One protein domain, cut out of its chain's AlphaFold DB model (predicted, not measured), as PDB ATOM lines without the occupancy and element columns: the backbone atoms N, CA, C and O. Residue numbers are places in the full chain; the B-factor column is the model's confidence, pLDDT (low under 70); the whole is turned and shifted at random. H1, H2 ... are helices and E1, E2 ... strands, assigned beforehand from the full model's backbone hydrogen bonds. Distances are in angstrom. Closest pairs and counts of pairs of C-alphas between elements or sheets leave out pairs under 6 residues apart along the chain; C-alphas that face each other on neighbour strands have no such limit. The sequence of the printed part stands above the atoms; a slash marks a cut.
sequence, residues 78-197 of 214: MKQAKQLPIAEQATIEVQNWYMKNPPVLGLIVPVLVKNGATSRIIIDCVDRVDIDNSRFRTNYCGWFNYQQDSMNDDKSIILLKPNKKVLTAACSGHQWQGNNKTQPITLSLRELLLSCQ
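Overview. This is residues 78 to 197 of the 214 residues of an uncharacterized protein of Thalassomonas sp. M1454 (UniProt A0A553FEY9). A long antiparallel hairpin, E1 and E2, makes the core of a strongly twisted, branched sheet; the small hairpin of E6 and E7 joins E2 at its first residues, the hairpin of E3 and E4 joins it beyond E1's pairing, and short E5 pairs with E1. H2 and H3 pack on E2, while H1 only grazes the sheet. The 120 printed residues include three named helices and seven named strands, in the order H1 E1 E2 E3 E4 E5 H2 E6 E7 H3; the neighbour pairs are antiparallel and the class is mixed, helices and strands. The whole is compact, with a radius of gyration of the C-alphas of 13.6 A and spans of 42 by 28 by 24 A.

Arrangement. H1, residues 91 to 100, only grazes the sheet with its residues 91 to 98. E1, residues 108 to 115, and E2, residues 118 to 130, form a hairpin, with N 111 and O 122 2.9 A apart, within hydrogen-bond range. E2 bends by 75 degrees at residue 127. E3, residues 135 to 138, lies on the other side of E2 from E1, with N 130 and O 135 at 2.8 A. E4, residues 142 to 145, follows in a hairpin with E3, with N 144 and O 136 at 2.8 A; E1 to E4 form a meander, each strand the antiparallel neighbour of the one before. E5, residues 157 to 159, is an edge strand beside E1, with N 112 and O 158 at 2.8 A. H2, residues 164 to 171, stands up from the sheet over E2 at a height of 7.4 A; the closest C-alphas are those of Ile 121 and Ala 170, 4.7 A apart. E6, residues 175 to 177, is beside residues 118 to 120 of E2, with N 119 and O 176 at 2.8 A, and forms a hairpin with E7, residues 180 to 182, with N 177 and O 180 at 2.9 A. H3, residues 189 to 195, lies only just over E2, with 3 of its 7 C-alphas there, and runs across the strands at 73 degrees to E2 on the local plane. H2 and H3 only just touch, with 3 pairs of C-alphas within 8 A, the closest Cys 171 and Ser 195 at 6.0 A. In H1, H2 and H3 every O i to N i+4 pair is within hydrogen-bond range.

Along the chain. H1 begins at C-alpha 91, (6.426, -17.910, -39.084), and is 14.2 A long. E1 measures 21.4 A and E2 31.6 A, from C-alpha 118 at (11.335, -20.714, -58.814). H3 ends at C-alpha 195, (4.771, -39.432, -50.089).

Size, cuts and confidence. The C-alphas of Asp 132 and Gln 183 are the two farthest apart, at 41.6 A. The printed part has no cut, and the link from E4 to E5 is long, with 11 residues. No printed residue is under 70 in pLDDT.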
ATOM      1  N   MET A  78      -2.597 -33.949 -58.947       95.69
ATOM      2  CA  MET A  78      -3.697 -33.101 -58.510       95.69
ATOM      3  C   MET A  78      -3.633 -31.734 -59.185       95.69
ATOM      4  O   MET A  78      -2.555 -31.234 -59.511       95.69
ATOM      5  N   LYS A  79      -4.801 -31.104 -59.375       94.62
ATOM      6  CA  LYS A  79      -4.912 -29.762 -59.949       94.62
ATOM      7  C   LYS A  79      -4.049 -28.765 -59.173       94.62
ATOM      8  O   LYS A  79      -4.249 -28.541 -57.981       94.62
ATOM      9  N   GLN A  80      -3.130 -28.125 -59.887       94.69
ATOM     10  CA  GLN A  80      -2.232 -27.131 -59.317       94.69
ATOM     11  C   GLN A  80      -2.929 -25.808 -59.013       94.69
ATOM     12  O   GLN A  80      -3.588 -25.213 -59.878       94.69
ATOM     13  N   ALA A  81      -2.734 -25.337 -57.780       92.31
ATOM     14  CA  ALA A  81      -3.199 -24.034 -57.334       92.31
ATOM     15  C   ALA A  81      -2.486 -22.909 -58.098       92.31
ATOM     16  O   ALA A  81      -1.291 -22.984 -58.387       92.31
ATOM     17  N   LYS A  82      -3.220 -21.838 -58.424       92.50
ATOM     18  CA  LYS A  82      -2.660 -20.689 -59.155       92.50
ATOM     19  C   LYS A  82      -1.532 -20.011 -58.371       92.50
ATOM     20  O   LYS A  82      -0.538 -19.618 -58.970       92.50
ATOM     21  N   GLN A  83      -1.700 -19.910 -57.057       91.69
ATOM     22  CA  GLN A  83      -0.765 -19.282 -56.129       91.69
ATOM     23  C   GLN A  83      -0.184 -20.318 -55.165       91.69
ATOM     24  O   GLN A  83      -0.827 -21.331 -54.871       91.69
ATOM     25  N   LEU A  84       1.018 -20.032 -54.665       92.81
ATOM     26  CA  LEU A  84       1.697 -20.828 -53.651       92.81
ATOM     27  C   LEU A  84       0.852 -20.854 -52.354       92.81
ATOM     28  O   LEU A  84       0.476 -19.787 -51.861       92.81
ATOM     29  N   PRO A  85       0.533 -22.030 -51.776       91.69
ATOM     30  CA  PRO A  85      -0.384 -22.143 -50.637       91.69
ATOM     31  C   PRO A  85       0.284 -21.793 -49.290       91.69
ATOM     32  O   PRO A  85       0.362 -22.627 -48.391       91.69
ATOM     33  N   ILE A  86       0.751 -20.548 -49.145       90.19
ATOM     34  CA  ILE A  86       1.473 -20.040 -47.958       90.19
ATOM     35  C   ILE A  86       0.681 -19.029 -47.114       90.19
ATOM     36  O   ILE A  86       1.214 -18.494 -46.149       90.19
ATOM     37  N   ALA A  87      -0.590 -18.775 -47.439       87.44
ATOM     38  CA  ALA A  87      -1.416 -17.809 -46.703       87.44
ATOM     39  C   ALA A  87      -1.528 -18.134 -45.199       87.44
ATOM     40  O   ALA A  87      -1.485 -17.239 -44.367       87.44
ATOM     41  N   GLU A  88      -1.612 -19.421 -44.859       88.38
ATOM     42  CA  GLU A  88      -1.681 -19.935 -43.485       88.38
ATOM     43  C   GLU A  88      -0.307 -20.473 -43.036       88.38
ATOM     44  O   GLU A  88      -0.227 -21.538 -42.435       88.38
ATOM     45  N   GLN A  89       0.801 -19.854 -43.454       94.75
ATOM     46  CA  GLN A  89       2.167 -20.335 -43.179       94.75
ATOM     47  C   GLN A  89       3.069 -19.220 -42.630       94.75
ATOM     48  O   GLN A  89       4.275 -19.212 -42.862       94.75
ATOM     49  N   ALA A  90       2.489 -18.253 -41.912       94.19
ATOM     50  CA  ALA A  90       3.269 -17.230 -41.220       94.19
ATOM     51  C   ALA A  90       4.188 -17.874 -40.166       94.19
ATOM     52  O   ALA A  90       3.776 -18.820 -39.493       94.19
ATOM     53  N   THR A  91       5.401 -17.342 -39.982       93.69
ATOM     54  CA  THR A  91       6.426 -17.910 -39.084       93.69
ATOM     55  C   THR A  91       5.873 -18.234 -37.698       93.69
ATOM     56  O   THR A  91       6.019 -19.358 -37.225       93.69
ATOM     57  N   ILE A  92       5.135 -17.298 -37.095       94.50
ATOM     58  CA  ILE A  92       4.525 -17.477 -35.772       94.50
ATOM     59  C   ILE A  92       3.497 -18.618 -35.736       94.50
ATOM     60  O   ILE A  92       3.388 -19.338 -34.746       94.50
ATOM     61  N   GLU A  93       2.745 -18.834 -36.817       95.25
ATOM     62  CA  GLU A  93       1.796 -19.947 -36.899       95.25
ATOM     63  C   GLU A  93       2.509 -21.292 -37.017       95.25
ATOM     64  O   GLU A  93       2.057 -22.275 -36.425       95.25
ATOM     65  N   VAL A  94       3.606 -21.341 -37.780       96.75
ATOM     66  CA  VAL A  94       4.427 -22.543 -37.947       96.75
ATOM     67  C   VAL A  94       5.107 -22.896 -36.622       96.75
ATOM     68  O   VAL A  94       4.968 -24.027 -36.159       96.75
ATOM     69  N   GLN A  95       5.747 -21.926 -35.961       95.75
ATOM     70  CA  GLN A  95       6.341 -22.084 -34.627       95.75
ATOM     71  C   GLN A  95       5.308 -22.609 -33.622       95.75
ATOM     72  O   GLN A  95       5.503 -23.660 -33.011       95.75
ATOM     73  N   ASN A  96       4.152 -21.944 -33.514       95.69
ATOM     74  CA  ASN A  96       3.075 -22.361 -32.615       95.69
ATOM     75  C   ASN A  96       2.568 -23.778 -32.909       95.69
ATOM     76  O   ASN A  96       2.184 -24.500 -31.986       95.69
ATOM     77  N   TRP A  97       2.542 -24.189 -34.179       96.38
ATOM     78  CA  TRP A  97       2.147 -25.543 -34.552       96.38
ATOM     79  C   TRP A  97       3.145 -26.577 -34.032       96.38
ATOM     80  O   TRP A  97       2.713 -27.541 -33.404       96.38
ATOM     81  N   TYR A  98       4.447 -26.364 -34.237       96.12
ATOM     82  CA  TYR A  98       5.495 -27.296 -33.802       96.12
ATOM     83  C   TYR A  98       5.715 -27.290 -32.286       96.12
ATOM     84  O   TYR A  98       6.016 -28.332 -31.711       96.12
ATOM     85  N   MET A  99       5.455 -26.170 -31.609       94.25
ATOM     86  CA  MET A  99       5.414 -26.114 -30.144       94.25
ATOM     87  C   MET A  99       4.263 -26.946 -29.567       94.25
ATOM     88  O   MET A  99       4.437 -27.651 -28.578       94.25
ATOM     89  N   LYS A 100       3.077 -26.892 -30.191       95.56
ATOM     90  CA  LYS A 100       1.904 -27.681 -29.769       95.56
ATOM     91  C   LYS A 100       1.973 -29.145 -30.206       95.56
ATOM     92  O   LYS A 100       1.297 -29.982 -29.617       95.56
ATOM     93  N   ASN A 101       2.732 -29.442 -31.258       95.38
ATOM     94  CA  ASN A 101       2.876 -30.773 -31.840       95.38
ATOM     95  C   ASN A 101       4.374 -31.056 -32.050       95.38
ATOM     96  O   ASN A 101       4.859 -30.916 -33.179       95.38
ATOM     97  N   PRO A 102       5.112 -31.407 -30.980       93.31
ATOM     98  CA  PRO A 102       6.545 -31.649 -31.068       93.31
ATOM     99  C   PRO A 102       6.881 -32.693 -32.148       93.31
ATOM    100  O   PRO A 102       6.250 -33.755 -32.181       93.31
ATOM    101  N   PRO A 103       7.852 -32.415 -33.038       94.88
ATOM    102  CA  PRO A 103       8.298 -33.364 -34.050       94.88
ATOM    103  C   PRO A 103       8.764 -34.685 -33.437       94.88
ATOM    104  O   PRO A 103       9.470 -34.706 -32.430       94.88
ATOM    105  N   VAL A 104       8.435 -35.788 -34.104       95.81
ATOM    106  CA  VAL A 104       8.898 -37.136 -33.751       95.81
ATOM    107  C   VAL A 104       9.617 -37.769 -34.937       95.81
ATOM    108  O   VAL A 104       9.405 -37.372 -36.085       95.81
ATOM    109  N   LEU A 105      10.462 -38.767 -34.669       96.31
ATOM    110  CA  LEU A 105      11.158 -39.516 -35.717       96.31
ATOM    111  C   LEU A 105      10.167 -40.113 -36.723       96.31
ATOM    112  O   LEU A 105       9.124 -40.645 -36.341       96.31
ATOM    113  N   GLY A 106      10.501 -40.027 -38.009       95.19
ATOM    114  CA  GLY A 106       9.656 -40.530 -39.092       95.19
ATOM    115  C   GLY A 106       8.522 -39.587 -39.509       95.19
ATOM    116  O   GLY A 106       7.781 -39.914 -40.434       95.19
ATOM    117  N   LEU A 107       8.354 -38.431 -38.854       97.19
ATOM    118  CA  LEU A 107       7.328 -37.467 -39.245       97.19
ATOM    119  C   LEU A 107       7.678 -36.853 -40.605       97.19
ATOM    120  O   LEU A 107       8.778 -36.332 -40.793       97.19
ATOM    121  N   ILE A 108       6.719 -36.872 -41.530       97.81
ATOM    122  CA  ILE A 108       6.848 -36.188 -42.817       97.81
ATOM    123  C   ILE A 108       6.469 -34.720 -42.654       97.81
ATOM    124  O   ILE A 108       5.369 -34.398 -42.198       97.81
ATOM    125  N   VAL A 109       7.371 -33.828 -43.052       98.00
ATOM    126  CA  VAL A 109       7.193 -32.379 -42.961       98.00
ATOM    127  C   VAL A 109       7.307 -31.723 -44.340       98.00
ATOM    128  O   VAL A 109       8.175 -32.101 -45.132       98.00
ATOM    129  N   PRO A 110       6.435 -30.752 -44.664       98.12
ATOM    130  CA  PRO A 110       6.563 -29.957 -45.872       98.12
ATOM    131  C   PRO A 110       7.596 -28.843 -45.689       98.12
ATOM    132  O   PRO A 110       7.614 -28.144 -44.676       98.12
ATOM    133  N   VAL A 111       8.420 -28.640 -46.711       98.19
ATOM    134  CA  VAL A 111       9.464 -27.613 -46.729       98.19
ATOM    135  C   VAL A 111       9.374 -26.844 -48.039       98.19
ATOM    136  O   VAL A 111       9.412 -27.428 -49.118       98.19
ATOM    137  N   LEU A 112       9.230 -25.525 -47.967       97.62
ATOM    138  CA  LEU A 112       9.318 -24.654 -49.133       97.62
ATOM    139  C   LEU A 112      10.790 -24.439 -49.486       97.62
ATOM    140  O   LEU A 112      11.557 -23.955 -48.661       97.62
ATOM    141  N   VAL A 113      11.153 -24.758 -50.724       97.00
ATOM    142  CA  VAL A 113      12.501 -24.569 -51.267       97.00
ATOM    143  C   VAL A 113      12.449 -23.546 -52.395       97.00
ATOM    144  O   VAL A 113      11.614 -23.647 -53.301       97.00
ATOM    145  N   LYS A 114      13.338 -22.553 -52.337       95.88
ATOM    146  CA  LYS A 114      13.494 -21.500 -53.347       95.88
ATOM    147  C   LYS A 114      14.763 -21.735 -54.163       95.88
ATOM    148  O   LYS A 114      15.863 -21.634 -53.638       95.88
ATOM    149  N   ASN A 115      14.603 -21.966 -55.461       92.75
ATOM    150  CA  ASN A 115      15.699 -22.172 -56.404       92.75
ATOM    151  C   ASN A 115      15.694 -21.036 -57.432       92.75
ATOM    152  O   ASN A 115      14.976 -21.082 -58.439       92.75
ATOM    153  N   GLY A 116      16.472 -19.987 -57.150       91.12
ATOM    154  CA  GLY A 116      16.497 -18.773 -57.964       91.12
ATOM    155  C   GLY A 116      15.116 -18.116 -58.019       91.12
ATOM    156  O   GLY A 116      14.551 -17.755 -56.990       91.12
ATOM    157  N   ALA A 117      14.557 -17.982 -59.224       92.19
ATOM    158  CA  ALA A 117      13.227 -17.403 -59.427       92.19
ATOM    159  C   ALA A 117      12.068 -18.378 -59.138       92.19
ATOM    160  O   ALA A 117      10.915 -17.951 -59.061       92.19
ATOM    161  N   THR A 118      12.355 -19.676 -59.008       95.38
ATOM    162  CA  THR A 118      11.335 -20.714 -58.814       95.38
ATOM    163  C   THR A 118      11.233 -21.132 -57.356       95.38
ATOM    164  O   THR A 118      12.189 -21.053 -56.585       95.38
ATOM    165  N   SER A 119      10.058 -21.607 -56.969       96.31
ATOM    166  CA  SER A 119       9.795 -22.152 -55.646       96.31
ATOM    167  C   SER A 119       8.896 -23.372 -55.749       96.31
ATOM    168  O   SER A 119       8.013 -23.442 -56.609       96.31
ATOM    169  N   ARG A 120       9.121 -24.345 -54.874       96.81
ATOM    170  CA  ARG A 120       8.256 -25.517 -54.737       96.81
ATOM    171  C   ARG A 120       8.221 -25.971 -53.293       96.81
ATOM    172  O   ARG A 120       9.150 -25.714 -52.534       96.81
ATOM    173  N   ILE A 121       7.164 -26.682 -52.936       97.88
ATOM    174  CA  ILE A 121       7.101 -27.372 -51.653       97.88
ATOM    175  C   ILE A 121       7.620 -28.788 -51.884       97.88
ATOM    176  O   ILE A 121       7.229 -29.442 -52.848       97.88
ATOM    177  N   ILE A 122       8.519 -29.240 -51.026       97.88
ATOM    178  CA  ILE A 122       9.032 -30.605 -50.994       97.88
ATOM    179  C   ILE A 122       8.555 -31.279 -49.715       97.88
ATOM    180  O   ILE A 122       8.121 -30.607 -48.776       97.88
ATOM    181  N   ILE A 123       8.651 -32.601 -49.668       98.12
ATOM    182  CA  ILE A 123       8.480 -33.357 -48.429       98.12
ATOM    183  C   ILE A 123       9.818 -33.899 -47.954       98.12
ATOM    184  O   ILE A 123      10.643 -34.378 -48.736       98.12
ATOM    185  N   ASP A 124      10.009 -33.830 -46.648       97.88
ATOM    186  CA  ASP A 124      11.177 -34.355 -45.967       97.88
ATOM    187  C   ASP A 124      10.758 -35.122 -44.708       97.88
ATOM    188  O   ASP A 124       9.608 -35.046 -44.281       97.88
ATOM    189  N   CYS A 125      11.671 -35.894 -44.133       97.56
ATOM    190  CA  CYS A 125      11.405 -36.768 -43.000       97.56
ATOM    191  C   CYS A 125      12.308 -36.412 -41.823       97.56
ATOM    192  O   CYS A 125      13.518 -36.249 -42.003       97.56
ATOM    193  N   VAL A 126      11.718 -36.309 -40.632       98.06
ATOM    194  CA  VAL A 126      12.439 -36.079 -39.376       98.06
ATOM    195  C   VAL A 126      13.289 -37.300 -39.035       98.06
ATOM    196  O   VAL A 126      12.762 -38.395 -38.830       98.06
ATOM    197  N   ASP A 127      14.604 -37.104 -38.940       97.12
ATOM    198  CA  ASP A 127      15.570 -38.168 -38.650       97.12
ATOM    199  C   ASP A 127      16.323 -37.981 -37.326       97.12
ATOM    200  O   ASP A 127      16.938 -38.930 -36.837       97.12
ATOM    201  N   ARG A 128      16.254 -36.788 -36.715       97.75
ATOM    202  CA  ARG A 128      16.748 -36.509 -35.357       97.75
ATOM    203  C   ARG A 128      15.871 -35.477 -34.659       97.75
ATOM    204  O   ARG A 128      15.361 -34.565 -35.303       97.75
ATOM    205  N   VAL A 129      15.759 -35.583 -33.339       97.62
ATOM    206  CA  VAL A 129      15.073 -34.609 -32.482       97.62
ATOM    207  C   VAL A 129      16.010 -34.239 -31.338       97.62
ATOM    208  O   VAL A 129      16.632 -35.115 -30.744       97.62
ATOM    209  N   ASP A 130      16.125 -32.947 -31.061       96.38
ATOM    210  CA  ASP A 130      16.895 -32.372 -29.963       96.38
ATOM    211  C   ASP A 130      15.935 -31.506 -29.145       96.38
ATOM    212  O   ASP A 130      15.622 -30.362 -29.493       96.38
ATOM    213  N   ILE A 131      15.393 -32.135 -28.102       92.31
ATOM    214  CA  ILE A 131      14.344 -31.571 -27.252       92.31
ATOM    215  C   ILE A 131      14.896 -30.383 -26.462       92.31
ATOM    216  O   ILE A 131      14.231 -29.351 -26.377       92.31
ATOM    217  N   ASP A 132      16.128 -30.499 -25.961       93.00
ATOM    218  CA  ASP A 132      16.772 -29.488 -25.118       93.00
ATOM    219  C   ASP A 132      16.926 -28.154 -25.854       93.00
ATOM    220  O   ASP A 132      16.712 -27.088 -25.281       93.00
ATOM    221  N   ASN A 133      17.233 -28.208 -27.154       92.62
ATOM    222  CA  ASN A 133      17.408 -27.020 -27.989       92.62
ATOM    223  C   ASN A 133      16.178 -26.678 -28.846       92.62
ATOM    224  O   ASN A 133      16.269 -25.805 -29.712       92.62
ATOM    225  N   SER A 134      15.048 -27.372 -28.645       93.38
ATOM    226  CA  SER A 134      13.810 -27.196 -29.422       93.38
ATOM    227  C   SER A 134      14.046 -27.185 -30.936       93.38
ATOM    228  O   SER A 134      13.581 -26.309 -31.676       93.38
ATOM    229  N   ARG A 135      14.812 -28.173 -31.404       96.25
ATOM    230  CA  ARG A 135      15.159 -28.323 -32.816       96.25
ATOM    231  C   ARG A 135      15.031 -29.767 -33.271       96.25
ATOM    232  O   ARG A 135      15.132 -30.711 -32.494       96.25
ATOM    233  N   PHE A 136      14.832 -29.954 -34.562       97.94
ATOM    234  CA  PHE A 136      14.822 -31.273 -35.181       97.94
ATOM    235  C   PHE A 136      15.579 -31.226 -36.494       97.94
ATOM    236  O   PHE A 136      15.720 -30.169 -37.103       97.94
ATOM    237  N   ARG A 137      16.090 -32.371 -36.927       98.12
ATOM    238  CA  ARG A 137      16.757 -32.510 -38.214       98.12
ATOM    239  C   ARG A 137      15.864 -33.289 -39.155       98.12
ATOM    240  O   ARG A 137      15.275 -34.297 -38.759       98.12
ATOM    241  N   THR A 138      15.789 -32.837 -40.396       98.25
ATOM    242  CA  THR A 138      15.250 -33.634 -41.486       98.25
ATOM    243  C   THR A 138      16.373 -34.178 -42.355       98.25
ATOM    244  O   THR A 138      17.460 -33.603 -42.453       98.25
ATOM    245  N   ASN A 139      16.115 -35.317 -42.990       95.44
ATOM    246  CA  ASN A 139      17.146 -36.070 -43.690       95.44
ATOM    247  C   ASN A 139      17.773 -35.319 -44.883       95.44
ATOM    248  O   ASN A 139      18.919 -35.607 -45.221       95.44
ATOM    249  N   TYR A 140      17.058 -34.380 -45.511       96.69
ATOM    250  CA  TYR A 140      17.572 -33.616 -46.654       96.69
ATOM    251  C   TYR A 140      17.825 -32.135 -46.341       96.69
ATOM    252  O   TYR A 140      18.869 -31.610 -46.713       96.69
ATOM    253  N   CYS A 141      16.909 -31.464 -45.640       97.25
ATOM    254  CA  CYS A 141      16.960 -30.014 -45.400       97.25
ATOM    255  C   CYS A 141      17.758 -29.603 -44.151       97.25
ATOM    256  O   CYS A 141      17.901 -28.411 -43.878       97.25
ATOM    257  N   GLY A 142      18.281 -30.564 -43.388       97.25
ATOM    258  CA  GLY A 142      19.112 -30.282 -42.224       97.25
ATOM    259  C   GLY A 142      18.306 -29.863 -40.996       97.25
ATOM    260  O   GLY A 142      17.229 -30.395 -40.735       97.25
ATOM    261  N   TRP A 143      18.888 -28.993 -40.171       97.75
ATOM    262  CA  TRP A 143      18.329 -28.624 -38.870       97.75
ATOM    263  C   TRP A 143      17.276 -27.523 -38.981       97.75
ATOM    264  O   TRP A 143      17.462 -26.544 -39.697       97.75
ATOM    265  N   PHE A 144      16.209 -27.671 -38.197       97.94
ATOM    266  CA  PHE A 144      15.209 -26.645 -37.965       97.94
ATOM    267  C   PHE A 144      15.085 -26.320 -36.481       97.94
ATOM    268  O   PHE A 144      14.815 -27.223 -35.688       97.94
ATOM    269  N   ASN A 145      15.219 -25.047 -36.106       96.19
ATOM    270  CA  ASN A 145      14.885 -24.553 -34.771       96.19
ATOM    271  C   ASN A 145      13.516 -23.866 -34.803       96.19
ATOM    272  O   ASN A 145      13.366 -22.789 -35.371       96.19
ATOM    273  N   TYR A 146      12.503 -24.480 -34.195       92.31
ATOM    274  CA  TYR A 146      11.125 -23.992 -34.302       92.31
ATOM    275  C   TYR A 146      10.714 -23.009 -33.198       92.31
ATOM    276  O   TYR A 146       9.529 -22.705 -33.066       92.31
ATOM    277  N   GLN A 147      11.678 -22.493 -32.434       91.06
ATOM    278  CA  GLN A 147      11.495 -21.380 -31.495       91.06
ATOM    279  C   GLN A 147      12.188 -20.092 -31.952       91.06
ATOM    280  O   GLN A 147      11.977 -19.039 -31.356       91.06
ATOM    281  N   GLN A 148      13.006 -20.160 -33.002       88.50
ATOM    282  CA  GLN A 148      13.705 -19.010 -33.564       88.50
ATOM    283  C   GLN A 148      12.968 -18.456 -34.783       88.50
ATOM    284  O   GLN A 148      12.295 -19.194 -35.508       88.50
ATOM    285  N   ASP A 149      13.121 -17.155 -35.036       83.44
ATOM    286  CA  ASP A 149      12.560 -16.501 -36.226       83.44
ATOM    287  C   ASP A 149      13.168 -17.058 -37.518       83.44
ATOM    288  O   ASP A 149      12.457 -17.328 -38.488       83.44
ATOM    289  N   SER A 150      14.488 -17.278 -37.517       88.75
ATOM    290  CA  SER A 150      15.173 -18.022 -38.573       88.75
ATOM    291  C   SER A 150      15.163 -19.499 -38.215       88.75
ATOM    292  O   SER A 150      16.026 -19.980 -37.489       88.75
ATOM    293  N   MET A 151      14.165 -20.226 -38.716       90.44
ATOM    294  CA  MET A 151      14.031 -21.646 -38.392       90.44
ATOM    295  C   MET A 151      15.108 -22.510 -39.051       90.44
ATOM    296  O   MET A 151      15.356 -23.597 -38.558       90.44
ATOM    297  N   ASN A 152      15.734 -22.062 -40.141       95.75
ATOM    298  CA  ASN A 152      16.839 -22.740 -40.825       95.75
ATOM    299  C   ASN A 152      17.956 -21.719 -41.104       95.75
ATOM    300  O   ASN A 152      17.671 -20.526 -41.257       95.75
ATOM    301  N   ASP A 153      19.203 -22.180 -41.177       93.31
ATOM    302  CA  ASP A 153      20.351 -21.327 -41.511       93.31
ATOM    303  C   ASP A 153      20.305 -20.872 -42.981       93.31
ATOM    304  O   ASP A 153      20.702 -19.753 -43.319       93.31
ATOM    305  N   ASP A 154      19.768 -21.717 -43.865       95.56
ATOM    306  CA  ASP A 154      19.540 -21.405 -45.269       95.56
ATOM    307  C   ASP A 154      18.159 -20.763 -45.472       95.56
ATOM    308  O   ASP A 154      17.110 -21.403 -45.394       95.56
ATOM    309  N   LYS A 155      18.154 -19.472 -45.820       93.50
ATOM    310  CA  LYS A 155      16.933 -18.683 -46.069       93.50
ATOM    311  C   LYS A 155      16.135 -19.136 -47.298       93.50
ATOM    312  O   LYS A 155      15.002 -18.680 -47.495       93.50
ATOM    313  N   SER A 156      16.713 -19.977 -48.154       95.88
ATOM    314  CA  SER A 156      16.010 -20.602 -49.277       95.88
ATOM    315  C   SER A 156      15.139 -21.787 -48.845       95.88
ATOM    316  O   SER A 156      14.260 -22.194 -49.609       95.88
ATOM    317  N   ILE A 157      15.332 -22.283 -47.618       97.19
ATOM    318  CA  ILE A 157      14.644 -23.425 -47.020       97.19
ATOM    319  C   ILE A 157      13.728 -22.921 -45.904       97.19
ATOM    320  O   ILE A 157      14.168 -22.398 -44.884       97.19
ATOM    321  N   ILE A 158      12.421 -23.089 -46.085       97.12
ATOM    322  CA  ILE A 158      11.415 -22.577 -45.151       97.12
ATOM    323  C   ILE A 158      10.532 -23.730 -44.692       97.12
ATOM    324  O   ILE A 158       9.840 -24.362 -45.491       97.12
ATOM    325  N   LEU A 159      10.543 -23.989 -43.386       97.69
ATOM    326  CA  LEU A 159       9.672 -24.978 -42.767       97.69
ATOM    327  C   LEU A 159       8.210 -24.530 -42.858       97.69
ATOM    328  O   LEU A 159       7.890 -23.377 -42.577       97.69
ATOM    329  N   LEU A 160       7.320 -25.450 -43.220       97.75
ATOM    330  CA  LEU A 160       5.881 -25.212 -43.255       97.75
ATOM    331  C   LEU A 160       5.181 -26.141 -42.261       97.75
ATOM    332  O   LEU A 160       5.587 -27.288 -42.087       97.75
ATOM    333  N   LYS A 161       4.070 -25.699 -41.659       96.44
ATOM    334  CA  LYS A 161       3.218 -26.619 -40.892       96.44
ATOM    335  C   LYS A 161       2.489 -27.581 -41.846       96.44
ATOM    336  O   LYS A 161       1.919 -27.125 -42.849       96.44
ATOM    337  N   PRO A 162       2.436 -28.889 -41.539       96.81
ATOM    338  CA  PRO A 162       1.673 -29.862 -42.311       96.81
ATOM    339  C   PRO A 162       0.188 -29.501 -42.417       96.81
ATOM    340  O   PRO A 162      -0.520 -29.359 -41.419       96.81
ATOM    341  N   ASN A 163      -0.309 -29.397 -43.647       95.88
ATOM    342  CA  ASN A 163      -1.735 -29.357 -43.959       95.88
ATOM    343  C   ASN A 163      -1.993 -30.021 -45.323       95.88
ATOM    344  O   ASN A 163      -1.064 -30.236 -46.104       95.88
ATOM    345  N   LYS A 164      -3.258 -30.342 -45.624       95.25
ATOM    346  CA  LYS A 164      -3.612 -31.036 -46.874       95.25
ATOM    347  C   LYS A 164      -3.171 -30.255 -48.117       95.25
ATOM    348  O   LYS A 164      -2.596 -30.852 -49.014       95.25
ATOM    349  N   LYS A 165      -3.367 -28.929 -48.153       95.81
ATOM    350  CA  LYS A 165      -3.012 -28.089 -49.314       95.81
ATOM    351  C   LYS A 165      -1.509 -28.150 -49.612       95.81
ATOM    352  O   LYS A 165      -1.134 -28.364 -50.762       95.81
ATOM    353  N   VAL A 166      -0.658 -27.987 -48.594       97.00
ATOM    354  CA  VAL A 166       0.805 -27.980 -48.776       97.00
ATOM    355  C   VAL A 166       1.358 -29.365 -49.098       97.00
ATOM    356  O   VAL A 166       2.222 -29.478 -49.961       97.00
ATOM    357  N   LEU A 167       0.835 -30.423 -48.472       97.69
ATOM    358  CA  LEU A 167       1.289 -31.789 -48.742       97.69
ATOM    359  C   LEU A 167       0.826 -32.279 -50.112       97.69
ATOM    360  O   LEU A 167       1.610 -32.899 -50.818       97.69
ATOM    361  N   THR A 168      -0.401 -31.957 -50.530       97.12
ATOM    362  CA  THR A 168      -0.873 -32.224 -51.896       97.12
ATOM    363  C   THR A 168       0.001 -31.512 -52.923       97.12
ATOM    364  O   THR A 168       0.443 -32.140 -53.879       97.12
ATOM    365  N   ALA A 169       0.301 -30.227 -52.708       97.25
ATOM    366  CA  ALA A 169       1.196 -29.479 -53.582       97.25
ATOM    367  C   ALA A 169       2.582 -30.127 -53.693       97.25
ATOM    368  O   ALA A 169       3.107 -30.271 -54.796       97.25
ATOM    369  N   ALA A 170       3.146 -30.548 -52.558       97.88
ATOM    370  CA  ALA A 170       4.446 -31.196 -52.517       97.88
ATOM    371  C   ALA A 170       4.443 -32.563 -53.212       97.88
ATOM    372  O   ALA A 170       5.311 -32.837 -54.032       97.88
ATOM    373  N   CYS A 171       3.440 -33.400 -52.940       97.81
ATOM    374  CA  CYS A 171       3.335 -34.744 -53.511       97.81
ATOM    375  C   CYS A 171       3.016 -34.734 -55.012       97.81
ATOM    376  O   CYS A 171       3.360 -35.682 -55.708       97.81
ATOM    377  N   SER A 172       2.388 -33.670 -55.515       97.12
ATOM    378  CA  SER A 172       2.113 -33.492 -56.945       97.12
ATOM    379  C   SER A 172       3.144 -32.637 -57.677       97.12
ATOM    380  O   SER A 172       2.906 -32.230 -58.813       97.12
ATOM    381  N   GLY A 173       4.277 -32.332 -57.035       96.88
ATOM    382  CA  GLY A 173       5.388 -31.637 -57.677       96.88
ATOM    383  C   GLY A 173       5.075 -30.206 -58.113       96.88
ATOM    384  O   GLY A 173       5.741 -29.679 -58.999       96.88
ATOM    385  N   HIS A 174       4.055 -29.560 -57.540       97.50
ATOM    386  CA  HIS A 174       3.644 -28.217 -57.955       97.50
ATOM    387  C   HIS A 174       4.788 -27.203 -57.782       97.50
ATOM    388  O   HIS A 174       5.505 -27.216 -56.778       97.50
ATOM    389  N   GLN A 175       4.929 -26.297 -58.752       97.44
ATOM    390  CA  GLN A 175       5.981 -25.280 -58.787       97.44
ATOM    391  C   GLN A 175       5.415 -23.895 -59.129       97.44
ATOM    392  O   GLN A 175       4.457 -23.752 -59.891       97.44
ATOM    393  N   TRP A 176       6.020 -22.851 -58.571       96.94
ATOM    394  CA  TRP A 176       5.664 -21.464 -58.845       96.94
ATOM    395  C   TRP A 176       6.895 -20.624 -59.171       96.94
ATOM    396  O   TRP A 176       7.967 -20.830 -58.605       96.94
ATOM    397  N   GLN A 177       6.710 -19.628 -60.031       95.31
ATOM    398  CA  GLN A 177       7.655 -18.546 -60.284       95.31
ATOM    399  C   GLN A 177       6.957 -17.222 -59.957       95.31
ATOM    400  O   GLN A 177       5.985 -16.829 -60.611       95.31
ATOM    401  N   GLY A 178       7.408 -16.555 -58.892       86.88
ATOM    402  CA  GLY A 178       6.662 -15.446 -58.295       86.88
ATOM    403  C   GLY A 178       5.243 -15.877 -57.898       86.88
ATOM    404  O   GLY A 178       5.068 -16.844 -57.163       86.88
ATOM    405  N   ASN A 179       4.227 -15.188 -58.427       82.12
ATOM    406  CA  ASN A 179       2.809 -15.474 -58.153       82.12
ATOM    407  C   ASN A 179       2.123 -16.352 -59.214       82.12
ATOM    408  O   ASN A 179       0.900 -16.506 -59.181       82.12
ATOM    409  N   ASN A 180       2.885 -16.916 -60.152       91.81
ATOM    410  CA  ASN A 180       2.356 -17.729 -61.238       91.81
ATOM    411  C   ASN A 180       2.781 -19.185 -61.078       91.81
ATOM    412  O   ASN A 180       3.940 -19.478 -60.791       91.81
ATOM    413  N   LYS A 181       1.841 -20.106 -61.298       94.81
ATOM    414  CA  LYS A 181       2.162 -21.529 -61.425       94.81
ATOM    415  C   LYS A 181       2.982 -21.785 -62.691       94.81
ATOM    416  O   LYS A 181       2.678 -21.232 -63.748       94.81
ATOM    417  N   THR A 182       3.976 -22.649 -62.578       95.50
ATOM    418  CA  THR A 182       4.762 -23.196 -63.691       95.50
ATOM    419  C   THR A 182       4.469 -24.690 -63.832       95.50
ATOM    420  O   THR A 182       3.619 -25.225 -63.116       95.50
ATOM    421  N   GLN A 183       5.124 -25.361 -64.783       93.81
ATOM    422  CA  GLN A 183       4.971 -26.806 -64.943       93.81
ATOM    423  C   GLN A 183       5.399 -27.539 -63.657       93.81
ATOM    424  O   GLN A 183       6.448 -27.204 -63.097       93.81
ATOM    425  N   PRO A 184       4.609 -28.517 -63.175       94.75
ATOM    426  CA  PRO A 184       5.026 -29.381 -62.082       94.75
ATOM    427  C   PRO A 184       6.340 -30.103 -62.389       94.75
ATOM    428  O   PRO A 184       6.619 -30.456 -63.533       94.75
ATOM    429  N   ILE A 185       7.125 -30.355 -61.347       93.81
ATOM    430  CA  ILE A 185       8.349 -31.146 -61.420       93.81
ATOM    431  C   ILE A 185       8.044 -32.593 -61.052       93.81
ATOM    432  O   ILE A 185       7.359 -32.871 -60.069       93.81
ATOM    433  N   THR A 186       8.642 -33.523 -61.787       93.38
ATOM    434  CA  THR A 186       8.651 -34.934 -61.415       93.38
ATOM    435  C   THR A 186       9.384 -35.150 -60.090       93.38
ATOM    436  O   THR A 186      10.547 -34.776 -59.939       93.38
ATOM    437  N   LEU A 187       8.715 -35.786 -59.130       96.50
ATOM    438  CA  LEU A 187       9.314 -36.106 -57.838       96.50
ATOM    439  C   LEU A 187      10.471 -37.094 -57.968       96.50
ATOM    440  O   LEU A 187      10.397 -38.057 -58.730       96.50
ATOM    441  N   SER A 188      11.509 -36.905 -57.156       95.06
ATOM    442  CA  SER A 188      12.564 -37.910 -57.007       95.06
ATOM    443  C   SER A 188      12.011 -39.221 -56.433       95.06
ATOM    444  O   SER A 188      10.990 -39.229 -55.741       95.06
ATOM    445  N   LEU A 189      12.712 -40.343 -56.642       95.56
ATOM    446  CA  LEU A 189      12.336 -41.627 -56.028       95.56
ATOM    447  C   LEU A 189      12.212 -41.537 -54.497       95.56
ATOM    448  O   LEU A 189      11.339 -42.160 -53.900       95.56
ATOM    449  N   ARG A 190      13.055 -40.710 -53.863       95.38
ATOM    450  CA  ARG A 190      12.989 -40.423 -52.427       95.38
ATOM    451  C   ARG A 190      11.685 -39.723 -52.055       95.38
ATOM    452  O   ARG A 190      11.022 -40.152 -51.120       95.38
ATOM    453  N   GLU A 191      11.323 -38.658 -52.763       97.06
ATOM    454  CA  GLU A 191      10.075 -37.933 -52.508       97.06
ATOM    455  C   GLU A 191       8.850 -38.818 -52.762       97.06
ATOM    456  O   GLU A 191       7.934 -38.811 -51.949       97.06
ATOM    457  N   LEU A 192       8.852 -39.652 -53.808       96.94
ATOM    458  CA  LEU A 192       7.784 -40.635 -54.014       96.94
ATOM    459  C   LEU A 192       7.659 -41.591 -52.823       96.94
ATOM    460  O   LEU A 192       6.567 -41.757 -52.286       96.94
ATOM    461  N   LEU A 193       8.766 -42.155 -52.336       95.50
ATOM    462  CA  LEU A 193       8.723 -43.049 -51.180       95.50
ATOM    463  C   LEU A 193       8.219 -42.338 -49.912       95.50
ATOM    464  O   LEU A 193       7.424 -42.907 -49.164       95.50
ATOM    465  N   LEU A 194       8.652 -41.096 -49.672       96.81
ATOM    466  CA  LEU A 194       8.185 -40.297 -48.535       96.81
ATOM    467  C   LEU A 194       6.700 -39.939 -48.653       96.81
ATOM    468  O   LEU A 194       6.006 -39.900 -47.640       96.81
ATOM    469  N   SER A 195       6.193 -39.725 -49.869       97.06
ATOM    470  CA  SER A 195       4.771 -39.432 -50.089       97.06
ATOM    471  C   SER A 195       3.871 -40.586 -49.634       97.06
ATOM    472  O   SER A 195       2.770 -40.349 -49.136       97.06
ATOM    473  N   CYS A 196       4.379 -41.822 -49.701       95.88
ATOM    474  CA  CYS A 196       3.696 -43.010 -49.200       95.88
ATOM    475  C   CYS A 196       3.718 -43.157 -47.675       95.88
ATOM    476  O   CYS A 196       3.004 -43.994 -47.133       95.88
ATOM    477  N   GLN A 197       4.521 -42.355 -46.976       95.00
ATOM    478  CA  GLN A 197       4.655 -42.390 -45.516       95.00
ATOM    479  C   GLN A 197       3.861 -41.276 -44.825       95.00
ATOM    480  O   GLN A 197       3.920 -41.124 -43.604       95.00
TER     481      GLN A 197